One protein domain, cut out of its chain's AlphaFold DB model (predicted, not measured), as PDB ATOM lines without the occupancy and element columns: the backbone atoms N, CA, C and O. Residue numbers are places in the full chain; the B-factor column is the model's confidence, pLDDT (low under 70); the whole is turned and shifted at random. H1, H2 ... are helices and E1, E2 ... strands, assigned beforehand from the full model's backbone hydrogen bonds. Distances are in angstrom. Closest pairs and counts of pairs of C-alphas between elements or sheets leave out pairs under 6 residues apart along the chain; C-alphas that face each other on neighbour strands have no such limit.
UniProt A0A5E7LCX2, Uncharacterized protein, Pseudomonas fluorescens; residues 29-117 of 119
ATOM      1  N   SER A  29     -19.758  -0.016  45.449       81.31
ATOM      2  CA  SER A  29     -18.450  -0.629  45.718       81.31
ATOM      3  C   SER A  29     -17.249   0.106  45.106       81.31
ATOM      4  O   SER A  29     -16.115  -0.143  45.505       81.31
ATOM      5  N   SER A  30     -17.477   0.984  44.124       81.94
ATOM      6  CA  SER A  30     -16.433   1.784  43.469       81.94
ATOM      7  C   SER A  30     -16.291   3.193  44.049       81.94
ATOM      8  O   SER A  30     -15.410   3.946  43.638       81.94
ATOM      9  N   ILE A  31     -17.156   3.571  44.992       81.12
ATOM     10  CA  ILE A  31     -17.087   4.866  45.659       81.12
ATOM     11  C   ILE A  31     -16.005   4.784  46.737       81.12
ATOM     12  O   ILE A  31     -16.038   3.919  47.604       81.12
ATOM     13  N   THR A  32     -15.070   5.726  46.725       82.12
ATOM     14  CA  THR A  32     -14.089   5.895  47.799       82.12
ATOM     15  C   THR A  32     -14.094   7.355  48.212       82.12
ATOM     16  O   THR A  32     -13.878   8.239  47.383       82.12
ATOM     17  N   ALA A  33     -14.349   7.623  49.491       77.06
ATOM     18  CA  ALA A  33     -14.257   8.966  50.043       77.06
ATOM     19  C   ALA A  33     -12.940   9.109  50.805       77.06
ATOM     20  O   ALA A  33     -12.680   8.382  51.761       77.06
ATOM     21  N   ILE A  34     -12.112  10.060  50.381       79.12
ATOM     22  CA  ILE A  34     -10.879  10.416  51.081       79.12
ATOM     23  C   ILE A  34     -11.084  11.802  51.667       79.12
ATOM     24  O   ILE A  34     -11.341  12.755  50.931       79.12
ATOM     25  N   TYR A  35     -10.952  11.931  52.982       78.75
ATOM     26  CA  TYR A  35     -10.930  13.234  53.628       78.75
ATOM     27  C   TYR A  35      -9.699  13.376  54.510       78.75
ATOM     28  O   TYR A  35      -9.179  12.414  55.077       78.75
ATOM     29  N   SER A  36      -9.209  14.608  54.572       82.06
ATOM     30  CA  SER A  36      -8.083  14.974  55.416       82.06
ATOM     31  C   SER A  36      -8.603  15.655  56.669       82.06
ATOM     32  O   SER A  36      -9.354  16.626  56.570       82.06
ATOM     33  N   ALA A  37      -8.201  15.159  57.833       80.94
ATOM     34  CA  ALA A  37      -8.527  15.755  59.120       80.94
ATOM     35  C   ALA A  37      -7.247  16.216  59.841       80.94
ATOM     36  O   ALA A  37      -6.191  15.596  59.666       80.94
ATOM     37  N   PRO A  38      -7.307  17.283  60.659       85.25
ATOM     38  CA  PRO A  38      -6.209  17.629  61.553       85.25
ATOM     39  C   PRO A  38      -5.982  16.493  62.559       85.25
ATOM     40  O   PRO A  38      -6.905  16.091  63.266       85.25
ATOM     41  N   GLY A  39      -4.763  15.969  62.622       82.00
ATOM     42  CA  GLY A  39      -4.314  15.001  63.616       82.00
ATOM     43  C   GLY A  39      -3.510  15.657  64.744       82.00
ATOM     44  O   GLY A  39      -3.191  16.852  64.690       82.00
ATOM     45  N   PRO A  40      -3.162  14.891  65.791       78.94
ATOM     46  CA  PRO A  40      -2.360  15.401  66.895       78.94
ATOM     47  C   PRO A  40      -1.014  15.949  66.398       78.94
ATOM     48  O   PRO A  40      -0.405  15.422  65.461       78.94
ATOM     49  N   ASN A  41      -0.560  17.031  67.034       83.56
ATOM     50  CA  ASN A  41       0.696  17.729  66.730       83.56
ATOM     51  C   ASN A  41       0.821  18.254  65.285       83.56
ATOM     52  O   ASN A  41       1.927  18.386  64.774       83.56
ATOM     53  N   GLY A  42      -0.297  18.555  64.615       82.00
ATOM     54  CA  GLY A  42      -0.283  19.109  63.255       82.00
ATOM     55  C   GLY A  42      -0.055  18.071  62.154       82.00
ATOM     56  O   GLY A  42       0.106  18.438  60.992       82.00
ATOM     57  N   THR A  43      -0.070  16.780  62.493       84.69
ATOM     58  CA  THR A  43       0.002  15.697  61.505       84.69
ATOM     59  C   THR A  43      -1.310  15.626  60.725       84.69
ATOM     60  O   THR A  43      -2.376  15.686  61.329       84.69
ATOM     61  N   GLN A  44      -1.275  15.476  59.402       85.56
ATOM     62  CA  GLN A  44      -2.492  15.304  58.602       85.56
ATOM     63  C   GLN A  44      -2.942  13.836  58.635       85.56
ATOM     64  O   GLN A  44      -2.187  12.942  58.255       85.56
ATOM     65  N   LEU A  45      -4.167  13.578  59.098       84.44
ATOM     66  CA  LEU A  45      -4.778  12.252  59.053       84.44
ATOM     67  C   LEU A  45      -5.508  12.084  57.719       84.44
ATOM     68  O   LEU A  45      -6.445  12.830  57.431       84.44
ATOM     69  N   HIS A  46      -5.112  11.083  56.935       81.12
ATOM     70  CA  HIS A  46      -5.849  10.659  55.749       81.12
ATOM     71  C   HIS A  46      -6.814   9.543  56.132       81.12
ATOM     72  O   HIS A  46      -6.388   8.445  56.487       81.12
ATOM     73  N   VAL A  47      -8.113   9.821  56.058       76.38
ATOM     74  CA  VAL A  47      -9.145   8.810  56.272       76.38
ATOM     75  C   VAL A  47      -9.685   8.383  54.921       76.38
ATOM     76  O   VAL A  47     -10.141   9.217  54.140       76.38
ATOM     77  N   THR A  48      -9.618   7.081  54.654       79.00
ATOM     78  CA  THR A  48     -10.277   6.459  53.505       79.00
ATOM     79  C   THR A  48     -11.530   5.763  54.005       79.00
ATOM     80  O   THR A  48     -11.450   4.892  54.868       79.00
ATOM     81  N   VAL A  49     -12.680   6.157  53.472       72.25
ATOM     82  CA  VAL A  49     -13.968   5.526  53.735       72.25
ATOM     83  C   VAL A  49     -14.398   4.804  52.474       72.25
ATOM     84  O   VAL A  49     -14.606   5.422  51.428       72.25
ATOM     85  N   ASN A  50     -14.546   3.491  52.605       74.69
ATOM     86  CA  ASN A  50     -15.199   2.663  51.609       74.69
ATOM     87  C   ASN A  50     -16.627   2.431  52.109       74.69
ATOM     88  O   ASN A  50     -16.782   1.925  53.224       74.69
ATOM     89  N   PRO A  51     -17.662   2.825  51.352       68.19
ATOM     90  CA  PRO A  51     -19.012   2.417  51.680       68.19
ATOM     91  C   PRO A  51     -19.068   0.891  51.614       68.19
ATOM     92  O   PRO A  51     -18.421   0.269  50.766       68.19
ATOM     93  N   GLU A  52     -19.792   0.287  52.552       66.12
ATOM     94  CA  GLU A  52     -19.983  -1.159  52.580       66.12
ATOM     95  C   GLU A  52     -20.467  -1.667  51.213       66.12
ATOM     96  O   GLU A  52     -21.196  -0.977  50.494       66.12
ATOM     97  N   ALA A  53     -20.076  -2.893  50.852       64.31
ATOM     98  CA  ALA A  53     -20.477  -3.519  49.588       64.31
ATOM     99  C   ALA A  53     -22.007  -3.663  49.435       64.31
ATOM    100  O   ALA A  53     -22.492  -3.941  48.340       64.31
ATOM    101  N   ASP A  54     -22.753  -3.443  50.518       76.12
ATOM    102  CA  ASP A  54     -24.187  -3.679  50.613       76.12
ATOM    103  C   ASP A  54     -25.050  -2.479  50.194       76.12
ATOM    104  O   ASP A  54     -26.275  -2.602  50.129       76.12
ATOM    105  N   PHE A  55     -24.445  -1.330  49.869       88.50
ATOM    106  CA  PHE A  55     -25.190  -0.198  49.320       88.50
ATOM    107  C   PHE A  55     -25.694  -0.499  47.904       88.50
ATOM    108  O   PHE A  55     -24.937  -0.794  46.978       88.50
ATOM    109  N   LYS A  56     -27.002  -0.359  47.718       90.50
ATOM    110  CA  LYS A  56     -27.718  -0.636  46.475       90.50
ATOM    111  C   LYS A  56     -28.170   0.654  45.828       90.50
ATOM    112  O   LYS A  56     -28.772   1.492  46.488       90.50
ATOM    113  N   PHE A  57     -27.889   0.817  44.538       92.06
ATOM    114  CA  PHE A  57     -28.384   1.965  43.783       92.06
ATOM    115  C   PHE A  57     -29.916   1.963  43.743       92.06
ATOM    116  O   PHE A  57     -30.516   0.922  43.495       92.06
ATOM    117  N   THR A  58     -30.552   3.114  43.949       94.44
ATOM    118  CA  THR A  58     -32.024   3.202  43.942       94.44
ATOM    119  C   THR A  58     -32.560   4.281  43.019       94.44
ATOM    120  O   THR A  58     -33.602   4.104  42.385       94.44
ATOM    121  N   SER A  59     -31.873   5.418  42.925       95.19
ATOM    122  CA  SER A  59     -32.355   6.545  42.129       95.19
ATOM    123  C   SER A  59     -31.250   7.517  41.747       95.19
ATOM    124  O   SER A  59     -30.201   7.596  42.389       95.19
ATOM    125  N   ALA A  60     -31.528   8.306  40.715       97.00
ATOM    126  CA  ALA A  60     -30.750   9.480  40.359       97.00
ATOM    127  C   ALA A  60     -31.665  10.706  40.248       97.00
ATOM    128  O   ALA A  60     -32.838  10.583  39.901       97.00
ATOM    129  N   ARG A  61     -31.126  11.892  40.532       97.69
ATOM    130  CA  ARG A  61     -31.803  13.177  40.309       97.69
ATOM    131  C   ARG A  61     -30.896  14.134  39.553       97.69
ATOM    132  O   ARG A  61     -29.746  14.314  39.953       97.69
ATOM    133  N   LEU A  62     -31.428  14.791  38.532       97.62
ATOM    134  CA  LEU A  62     -30.788  15.938  37.898       97.62
ATOM    135  C   LEU A  62     -31.113  17.193  38.706       97.62
ATOM    136  O   LEU A  62     -32.250  17.420  39.114       97.62
ATOM    137  N   LYS A  63     -30.103  18.017  38.963       97.12
ATOM    138  CA  LYS A  63     -30.261  19.303  39.637       97.12
ATOM    139  C   LYS A  63     -29.485  20.370  38.882       97.12
ATOM    140  O   LYS A  63     -28.383  20.103  38.415       97.12
ATOM    141  N   ASP A  64     -30.071  21.562  38.773       96.31
ATOM    142  CA  ASP A  64     -29.493  22.707  38.054       96.31
ATOM    143  C   ASP A  64     -29.124  22.365  36.590       96.31
ATOM    144  O   ASP A  64     -28.168  22.910  36.028       96.31
ATOM    145  N   LYS A  65     -29.911  21.453  35.993       93.31
ATOM    146  CA  LYS A  65     -29.574  20.628  34.820       93.31
ATOM    147  C   LYS A  65     -29.337  21.386  33.515       93.31
ATOM    148  O   LYS A  65     -28.766  20.842  32.582       93.31
ATOM    149  N   ASP A  66     -29.795  22.628  33.431       95.94
ATOM    150  CA  ASP A  66     -29.720  23.440  32.213       95.94
ATOM    151  C   ASP A  66     -28.505  24.391  32.233       95.94
ATOM    152  O   ASP A  66     -28.444  25.363  31.482       95.94
ATOM    153  N   SER A  67     -27.525  24.141  33.113       93.94
ATOM    154  CA  SER A  67     -26.374  25.025  33.337       93.94
ATOM    155  C   SER A  67     -25.058  24.272  33.553       93.94
ATOM    156  O   SER A  67     -25.032  23.060  33.753       93.94
ATOM    157  N   SER A  68     -23.936  24.994  33.598       94.81
ATOM    158  CA  SER A  68     -22.641  24.430  34.010       94.81
ATOM    159  C   SER A  68     -22.583  24.046  35.496       94.81
ATOM    160  O   SER A  68     -21.644  23.375  35.919       94.81
ATOM    161  N   ALA A  69     -23.566  24.468  36.299       94.50
ATOM    162  CA  ALA A  69     -23.700  24.083  37.702       94.50
ATOM    163  C   ALA A  69     -24.423  22.738  37.888       94.50
ATOM    164  O   ALA A  69     -24.611  22.317  39.026       94.50
ATOM    165  N   SER A  70     -24.795  22.071  36.791       95.38
ATOM    166  CA  SER A  70     -25.494  20.789  36.789       95.38
ATOM    167  C   SER A  70     -24.845  19.748  37.701       95.38
ATOM    168  O   SER A  70     -23.624  19.543  37.702       95.38
ATOM    169  N   VAL A  71     -25.696  19.056  38.459       96.62
ATOM    170  CA  VAL A  71     -25.330  17.958  39.350       96.62
ATOM    171  C   VAL A  71     -26.241  16.768  39.093       96.62
ATOM    172  O   VAL A  71     -27.463  16.910  39.086       96.62
ATOM    173  N   VAL A  72     -25.653  15.581  38.978       96.94
ATOM    174  CA  VAL A  72     -26.382  14.317  39.099       96.94
ATOM    175  C   VAL A  72     -26.216  13.791  40.515       96.94
ATOM    176  O   VAL A  72     -25.102  13.549  40.975       96.94
ATOM    177  N   ILE A  73     -27.326  13.640  41.231       96.75
ATOM    178  CA  ILE A  73     -27.358  13.106  42.592       96.75
ATOM    179  C   ILE A  73     -27.737  11.631  42.510       96.75
ATOM    180  O   ILE A  73     -28.902  11.310  42.295       96.75
ATOM    181  N   CYS A  74     -26.764  10.748  42.698       95.19
ATOM    182  CA  CYS A  74     -26.950   9.302  42.767       95.19
ATOM    183  C   CYS A  74     -27.253   8.890  44.208       95.19
ATOM    184  O   CYS A  74     -26.491   9.254  45.107       95.19
ATOM    185  N   ARG A  75     -28.327   8.133  44.436       94.81
ATOM    186  CA  ARG A  75     -28.746   7.672  45.765       94.81
ATOM    187  C   ARG A  75     -28.618   6.163  45.894       94.81
ATOM    188  O   ARG A  75     -28.897   5.421  44.950       94.81
ATOM    189  N   TYR A  76     -28.220   5.745  47.088       92.31
ATOM    190  CA  TYR A  76     -28.019   4.352  47.441       92.31
ATOM    191  C   TYR A  76     -28.639   4.069  48.807       92.31
ATOM    192  O   TYR A  76     -28.519   4.886  49.721       92.31
ATOM    193  N   GLU A  77     -29.261   2.908  48.952       91.06
ATOM    194  CA  GLU A  77     -29.808   2.409  50.216       91.06
ATOM    195  C   GLU A  77     -28.927   1.276  50.746       91.06
ATOM    196  O   GLU A  77     -28.460   0.437  49.976       91.06
ATOM    197  N   GLY A  78     -28.658   1.288  52.049       87.50
ATOM    198  CA  GLY A  78     -27.912   0.253  52.763       87.50
ATOM    199  C   GLY A  78     -28.824  -0.566  53.677       87.50
ATOM    200  O   GLY A  78     -30.048  -0.505  53.586       87.50
ATOM    201  N   ALA A  79     -28.230  -1.354  54.573       84.31
ATOM    202  CA  ALA A  79     -28.991  -2.114  55.560       84.31
ATOM    203  C   ALA A  79     -29.676  -1.194  56.594       84.31
ATOM    204  O   ALA A  79     -29.073  -0.241  57.091       84.31
ATOM    205  N   GLY A  80     -30.921  -1.513  56.964       84.56
ATOM    206  CA  GLY A  80     -31.704  -0.713  57.914       84.56
ATOM    207  C   GLY A  80     -32.034   0.676  57.363       84.56
ATOM    208  O   GLY A  80     -32.440   0.797  56.213       84.56
ATOM    209  N   ASP A  81     -31.828   1.713  58.178       83.00
ATOM    210  CA  ASP A  81     -32.075   3.117  57.806       83.00
ATOM    211  C   ASP A  81     -30.824   3.816  57.226       83.00
ATOM    212  O   ASP A  81     -30.733   5.046  57.197       83.00
ATOM    213  N   LEU A  82     -29.816   3.045  56.799       85.12
ATOM    214  CA  LEU A  82     -28.599   3.590  56.202       85.12
ATOM    215  C   LEU A  82     -28.829   3.982  54.740       85.12
ATOM    216  O   LEU A  82     -29.421   3.246  53.954       85.12
ATOM    217  N   GLY A  83     -28.275   5.126  54.346       86.12
ATOM    218  CA  GLY A  83     -28.317   5.611  52.971       86.12
ATOM    219  C   GLY A  83     -27.073   6.414  52.620       86.12
ATOM    220  O   GLY A  83     -26.429   7.010  53.484       86.12
ATOM    221  N   ALA A  84     -26.737   6.435  51.335       87.69
ATOM    222  CA  ALA A  84     -25.638   7.219  50.794       87.69
ATOM    223  C   ALA A  84     -26.101   8.036  49.586       87.69
ATOM    224  O   ALA A  84     -27.055   7.696  48.881       87.69
ATOM    225  N   SER A  85     -25.420   9.148  49.331       90.75
ATOM    226  CA  SER A  85     -25.647   9.955  48.135       90.75
ATOM    227  C   SER A  85     -24.337  10.512  47.605       90.75
ATOM    228  O   SER A  85     -23.496  10.976  48.372       90.75
ATOM    229  N   VAL A  86     -24.184  10.496  46.285       90.62
ATOM    230  CA  VAL A  86     -23.045  11.087  45.577       90.62
ATOM    231  C   VAL A  86     -23.563  12.164  44.642       90.62
ATOM    232  O   VAL A  86     -24.410  11.896  43.796       90.62
ATOM    233  N   GLY A  87     -23.046  13.381  44.794       93.38
ATOM    234  CA  GLY A  87     -23.289  14.473  43.858       93.38
ATOM    235  C   GLY A  87     -22.160  14.569  42.838       93.38
ATOM    236  O   GLY A  87     -21.042  14.940  43.193       93.38
ATOM    237  N   TRP A  88     -22.452  14.280  41.574       92.31
ATOM    238  CA  TRP A  88     -21.521  14.435  40.462       92.31
ATOM    239  C   TRP A  88     -21.807  15.739  39.714       92.31
ATOM    240  O   TRP A  88     -22.804  15.856  39.009       92.31
ATOM    241  N   ARG A  89     -20.913  16.726  39.855       94.06
ATOM    242  CA  ARG A  89     -20.920  17.946  39.032       94.06
ATOM    243  C   ARG A  89     -20.444  17.642  37.615       94.06
ATOM    244  O   ARG A  89     -19.297  17.239  37.438       94.06
ATOM    245  N   THR A  90     -21.299  17.863  36.624       90.50
ATOM    246  CA  THR A  90     -21.004  17.547  35.215       90.50
ATOM    247  C   THR A  90     -20.254  18.674  34.505       90.50
ATOM    248  O   THR A  90     -19.581  18.427  33.510       90.50
ATOM    249  N   GLY A  91     -20.349  19.915  35.001       92.56
ATOM    250  CA  GLY A  91     -19.734  21.092  34.372       92.56
ATOM    251  C   GLY A  91     -20.438  21.564  33.093       92.56
ATOM    252  O   GLY A  91     -20.015  22.545  32.485       92.56
ATOM    253  N   ALA A  92     -21.521  20.896  32.696       93.06
ATOM    254  CA  ALA A  92     -22.302  21.154  31.493       93.06
ATOM    255  C   ALA A  92     -23.770  20.762  31.729       93.06
ATOM    256  O   ALA A  92     -24.025  19.963  32.635       93.06
ATOM    257  N   PRO A  93     -24.724  21.280  30.934       94.94
ATOM    258  CA  PRO A  93     -26.109  20.835  31.000       94.94
ATOM    259  C   PRO A  93     -26.224  19.309  30.905       94.94
ATOM    260  O   PRO A  93     -25.476  18.691  30.150       94.94
ATOM    261  N   VAL A  94     -27.147  18.725  31.666       94.88
ATOM    262  CA  VAL A  94     -27.352  17.278  31.762       94.88
ATOM    263  C   VAL A  94     -28.807  16.907  31.483       94.88
ATOM    264  O   VAL A  94     -29.736  17.606  31.887       94.88
ATOM    265  N   GLN A  95     -29.025  15.779  30.818       95.06
ATOM    266  CA  GLN A  95     -30.354  15.223  30.579       95.06
ATOM    267  C   GLN A  95     -30.371  13.698  30.696       95.06
ATOM    268  O   GLN A  95     -29.406  13.013  30.354       95.06
ATOM    269  N   GLY A  96     -31.510  13.153  31.121       94.12
ATOM    270  CA  GLY A  96     -31.755  11.717  31.096       94.12
ATOM    271  C   GLY A  96     -31.775  11.171  29.666       94.12
ATOM    272  O   GLY A  96     -32.262  11.827  28.743       94.12
ATOM    273  N   THR A  97     -31.227   9.972  29.459       92.25
ATOM    274  CA  THR A  97     -31.121   9.354  28.121       92.25
ATOM    275  C   THR A  97     -31.981   8.107  27.938       92.25
ATOM    276  O   THR A  97     -32.001   7.538  26.851       92.25
ATOM    277  N   VAL A  98     -32.670   7.662  28.988       87.56
ATOM    278  CA  VAL A  98     -33.462   6.422  29.026       87.56
ATOM    279  C   VAL A  98     -34.865   6.679  29.578       87.56
ATOM    280  O   VAL A  98     -35.116   7.710  30.192       87.56
ATOM    281  N   ALA A  99     -35.791   5.744  29.357       85.44
ATOM    282  CA  ALA A  99     -37.217   5.944  29.633       85.44
ATOM    283  C   ALA A  99     -37.600   6.001  31.126       85.44
ATOM    284  O   ALA A  99     -38.709   6.410  31.442       85.44
ATOM    285  N   ASN A 100     -36.711   5.603  32.040       91.50
ATOM    286  CA  ASN A 100     -36.997   5.594  33.481       91.50
ATOM    287  C   ASN A 100     -36.896   6.981  34.144       91.50
ATOM    288  O   ASN A 100     -37.097   7.086  35.353       91.50
ATOM    289  N   TRP A 101     -36.550   8.021  33.382       94.56
ATOM    290  CA  TRP A 101     -36.597   9.400  33.853       94.56
ATOM    291  C   TRP A 101     -38.030   9.937  33.785       94.56
ATOM    292  O   TRP A 101     -38.628  10.015  32.712       94.56
ATOM    293  N   GLU A 102     -38.556  10.359  34.929       95.12
ATOM    294  CA  GLU A 102     -39.813  11.085  35.074       95.12
ATOM    295  C   GLU A 102     -39.489  12.534  35.455       95.12
ATOM    296  O   GLU A 102     -39.282  12.879  36.619       95.12
ATOM    297  N   GLY A 103     -39.374  13.395  34.441       94.38
ATOM    298  CA  GLY A 103     -38.823  14.735  34.628       94.38
ATOM    299  C   GLY A 103     -37.347  14.666  35.028       94.38
ATOM    300  O   GLY A 103     -36.532  14.103  34.298       94.38
ATOM    301  N   ASP A 104     -37.017  15.231  36.188       96.38
ATOM    302  CA  ASP A 104     -35.641  15.322  36.695       96.38
ATOM    303  C   ASP A 104     -35.272  14.180  37.655       96.38
ATOM    304  O   ASP A 104     -34.170  14.167  38.204       96.38
ATOM    305  N   ASP A 105     -36.176  13.230  37.883       97.31
ATOM    306  CA  ASP A 105     -35.979  12.094  38.777       97.31
ATOM    307  C   ASP A 105     -35.987  10.777  37.992       97.31
ATOM    308  O   ASP A 105     -36.766  10.590  37.062       97.31
ATOM    309  N   CYS A 106     -35.122   9.842  38.377       96.62
ATOM    310  CA  CYS A 106     -35.101   8.479  37.862       96.62
ATOM    311  C   CYS A 106     -35.067   7.477  39.006       96.62
ATOM    312  O   CYS A 106     -34.332   7.658  39.979       96.62
ATOM    313  N   VAL A 107     -35.819   6.386  38.863       94.19
ATOM    314  CA  VAL A 107     -35.868   5.284  39.828       94.19
ATOM    315  C   VAL A 107     -35.443   3.979  39.153       94.19
ATOM    316  O   VAL A 107     -35.957   3.606  38.095       94.19
ATOM    317  N   ALA A 108     -34.537   3.245  39.799       86.75
ATOM    318  CA  ALA A 108     -34.121   1.903  39.410       86.75
ATOM    319  C   ALA A 108     -34.467   0.919  40.535       86.75
ATOM    320  O   ALA A 108     -33.924   0.987  41.632       86.75
ATOM    321  N   LYS A 109     -35.401   0.000  40.268       72.62
ATOM    322  CA  LYS A 109     -35.930  -0.945  41.273       72.62
ATOM    323  C   LYS A 109     -35.091  -2.221  41.436       72.62
ATOM    324  O   LYS A 109     -35.433  -3.075  42.244       72.62
ATOM    325  N   ASP A 110     -34.030  -2.372  40.652       85.00
ATOM    326  CA  ASP A 110     -33.193  -3.574  40.561       85.00
ATOM    327  C   ASP A 110     -31.698  -3.288  40.732       85.00
ATOM    328  O   ASP A 110     -30.859  -4.107  40.368       85.00
ATOM    329  N   ASN A 111     -31.360  -2.147  41.332       87.88
ATOM    330  CA  ASN A 111     -29.985  -1.743  41.624       87.88
ATOM    331  C   ASN A 111     -29.108  -1.541  40.383       87.88
ATOM    332  O   ASN A 111     -27.888  -1.599  40.499       87.88
ATOM    333  N   ASP A 112     -29.719  -1.297  39.220       90.19
ATOM    334  CA  ASP A 112     -29.027  -1.085  37.950       90.19
ATOM    335  C   ASP A 112     -28.893   0.418  37.622       90.19
ATOM    336  O   ASP A 112     -29.874   1.053  37.210       90.19
ATOM    337  N   PRO A 113     -27.690   1.013  37.757       90.44
ATOM    338  CA  PRO A 113     -27.450   2.412  37.413       90.44
ATOM    339  C   PRO A 113     -27.652   2.730  35.930       90.44
ATOM    340  O   PRO A 113     -27.909   3.888  35.593       90.44
ATOM    341  N   ALA A 114     -27.570   1.738  35.034       92.06
ATOM    342  CA  ALA A 114     -27.763   1.942  33.599       92.06
ATOM    343  C   ALA A 114     -29.193   2.384  33.269       92.06
ATOM    344  O   ALA A 114     -29.421   3.119  32.303       92.06
ATOM    345  N   LYS A 115     -30.157   2.038  34.125       92.44
ATOM    346  CA  LYS A 115     -31.536   2.513  34.009       92.44
ATOM    347  C   LYS A 115     -31.705   3.989  34.325       92.44
ATOM    348  O   LYS A 115     -32.735   4.541  33.977       92.44
ATOM    349  N   CYS A 116     -30.701   4.635  34.906       94.50
ATOM    350  CA  CYS A 116     -30.669   6.077  35.113       94.50
ATOM    351  C   CYS A 116     -29.513   6.728  34.350       94.50
ATOM    352  O   CYS A 116     -28.870   7.644  34.856       94.50
ATOM    353  N   SER A 117     -29.250   6.259  33.125       94.75
ATOM    354  CA  SER A 117     -28.236   6.856  32.252       94.75
ATOM    355  C   SER A 117     -28.565   8.315  31.906       94.75
ATOM    356  O   SER A 117     -29.734   8.664  31.693       94.75
TER     357      SER A 117
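AT A GLANCE: This is residues 29 to 117 of the 119 residues of an uncharacterized protein of Pseudomonas fluorescens (UniProt A0A5E7LCX2). A four-stranded antiparallel sheet, E5 E4 E3 E6, forms the body, and the hairpin E1 and E2 makes a two-stranded arm apart from it. The small helix H1 only grazes the sheet. The 89 printed residues, 41 of them in named elements, run E1 E2 E3 E4 E5 E6 H1 and are mostly strand. The whole is loose, with a radius of gyration of the C-alphas of 16.0 A, and elongated, spanning 53 by 34 by 19 A.

HOW THE PARTS SIT: E3, residues 56 to 63, E4, residues 71 to 77, and E5, residues 83 to 89, form a meander, each strand the antiparallel neighbour of the one before. E6, residues 105 to 107, completes a Greek key, a meander whose first strand E3 also pairs with the fourth, E6. N 74 and O 86 are 2.8 A apart across E4 and E5, N 61 and O 73 2.9 A across E3 and E4, and N 106 and O 60 2.8 A across E3 and E6. The sheet is twisted, its C-alphas up to 4.3 A off the best plane. H1, residues 113 to 116, is too short for an O i to N i+4 pair; the C-alphas of Cys 106 and Cys 116, the closest of E6 and H1, are 5.7 A apart. In the hairpin of E1, residues 33 to 38, and E2, residues 44 to 49, N 35 and O 47 are 3.1 A apart.

IN THESE COORDINATES: E3 is 21.2 A long, E5 20.0 A and E4 19.5 A. E1 begins at C-alpha 33 (-14.257, 8.966, 50.043); H1 ends at C-alpha 116 (-30.669, 6.077, 35.113).

THE WHOLE: The C-alphas of Asn 41 and Ala 99, the two farthest apart, are 54.3 A apart. The printed part has no cut. The link E5 to E6 is long, residues 90 to 104. Residues 51 to 53 are under pLDDT 70.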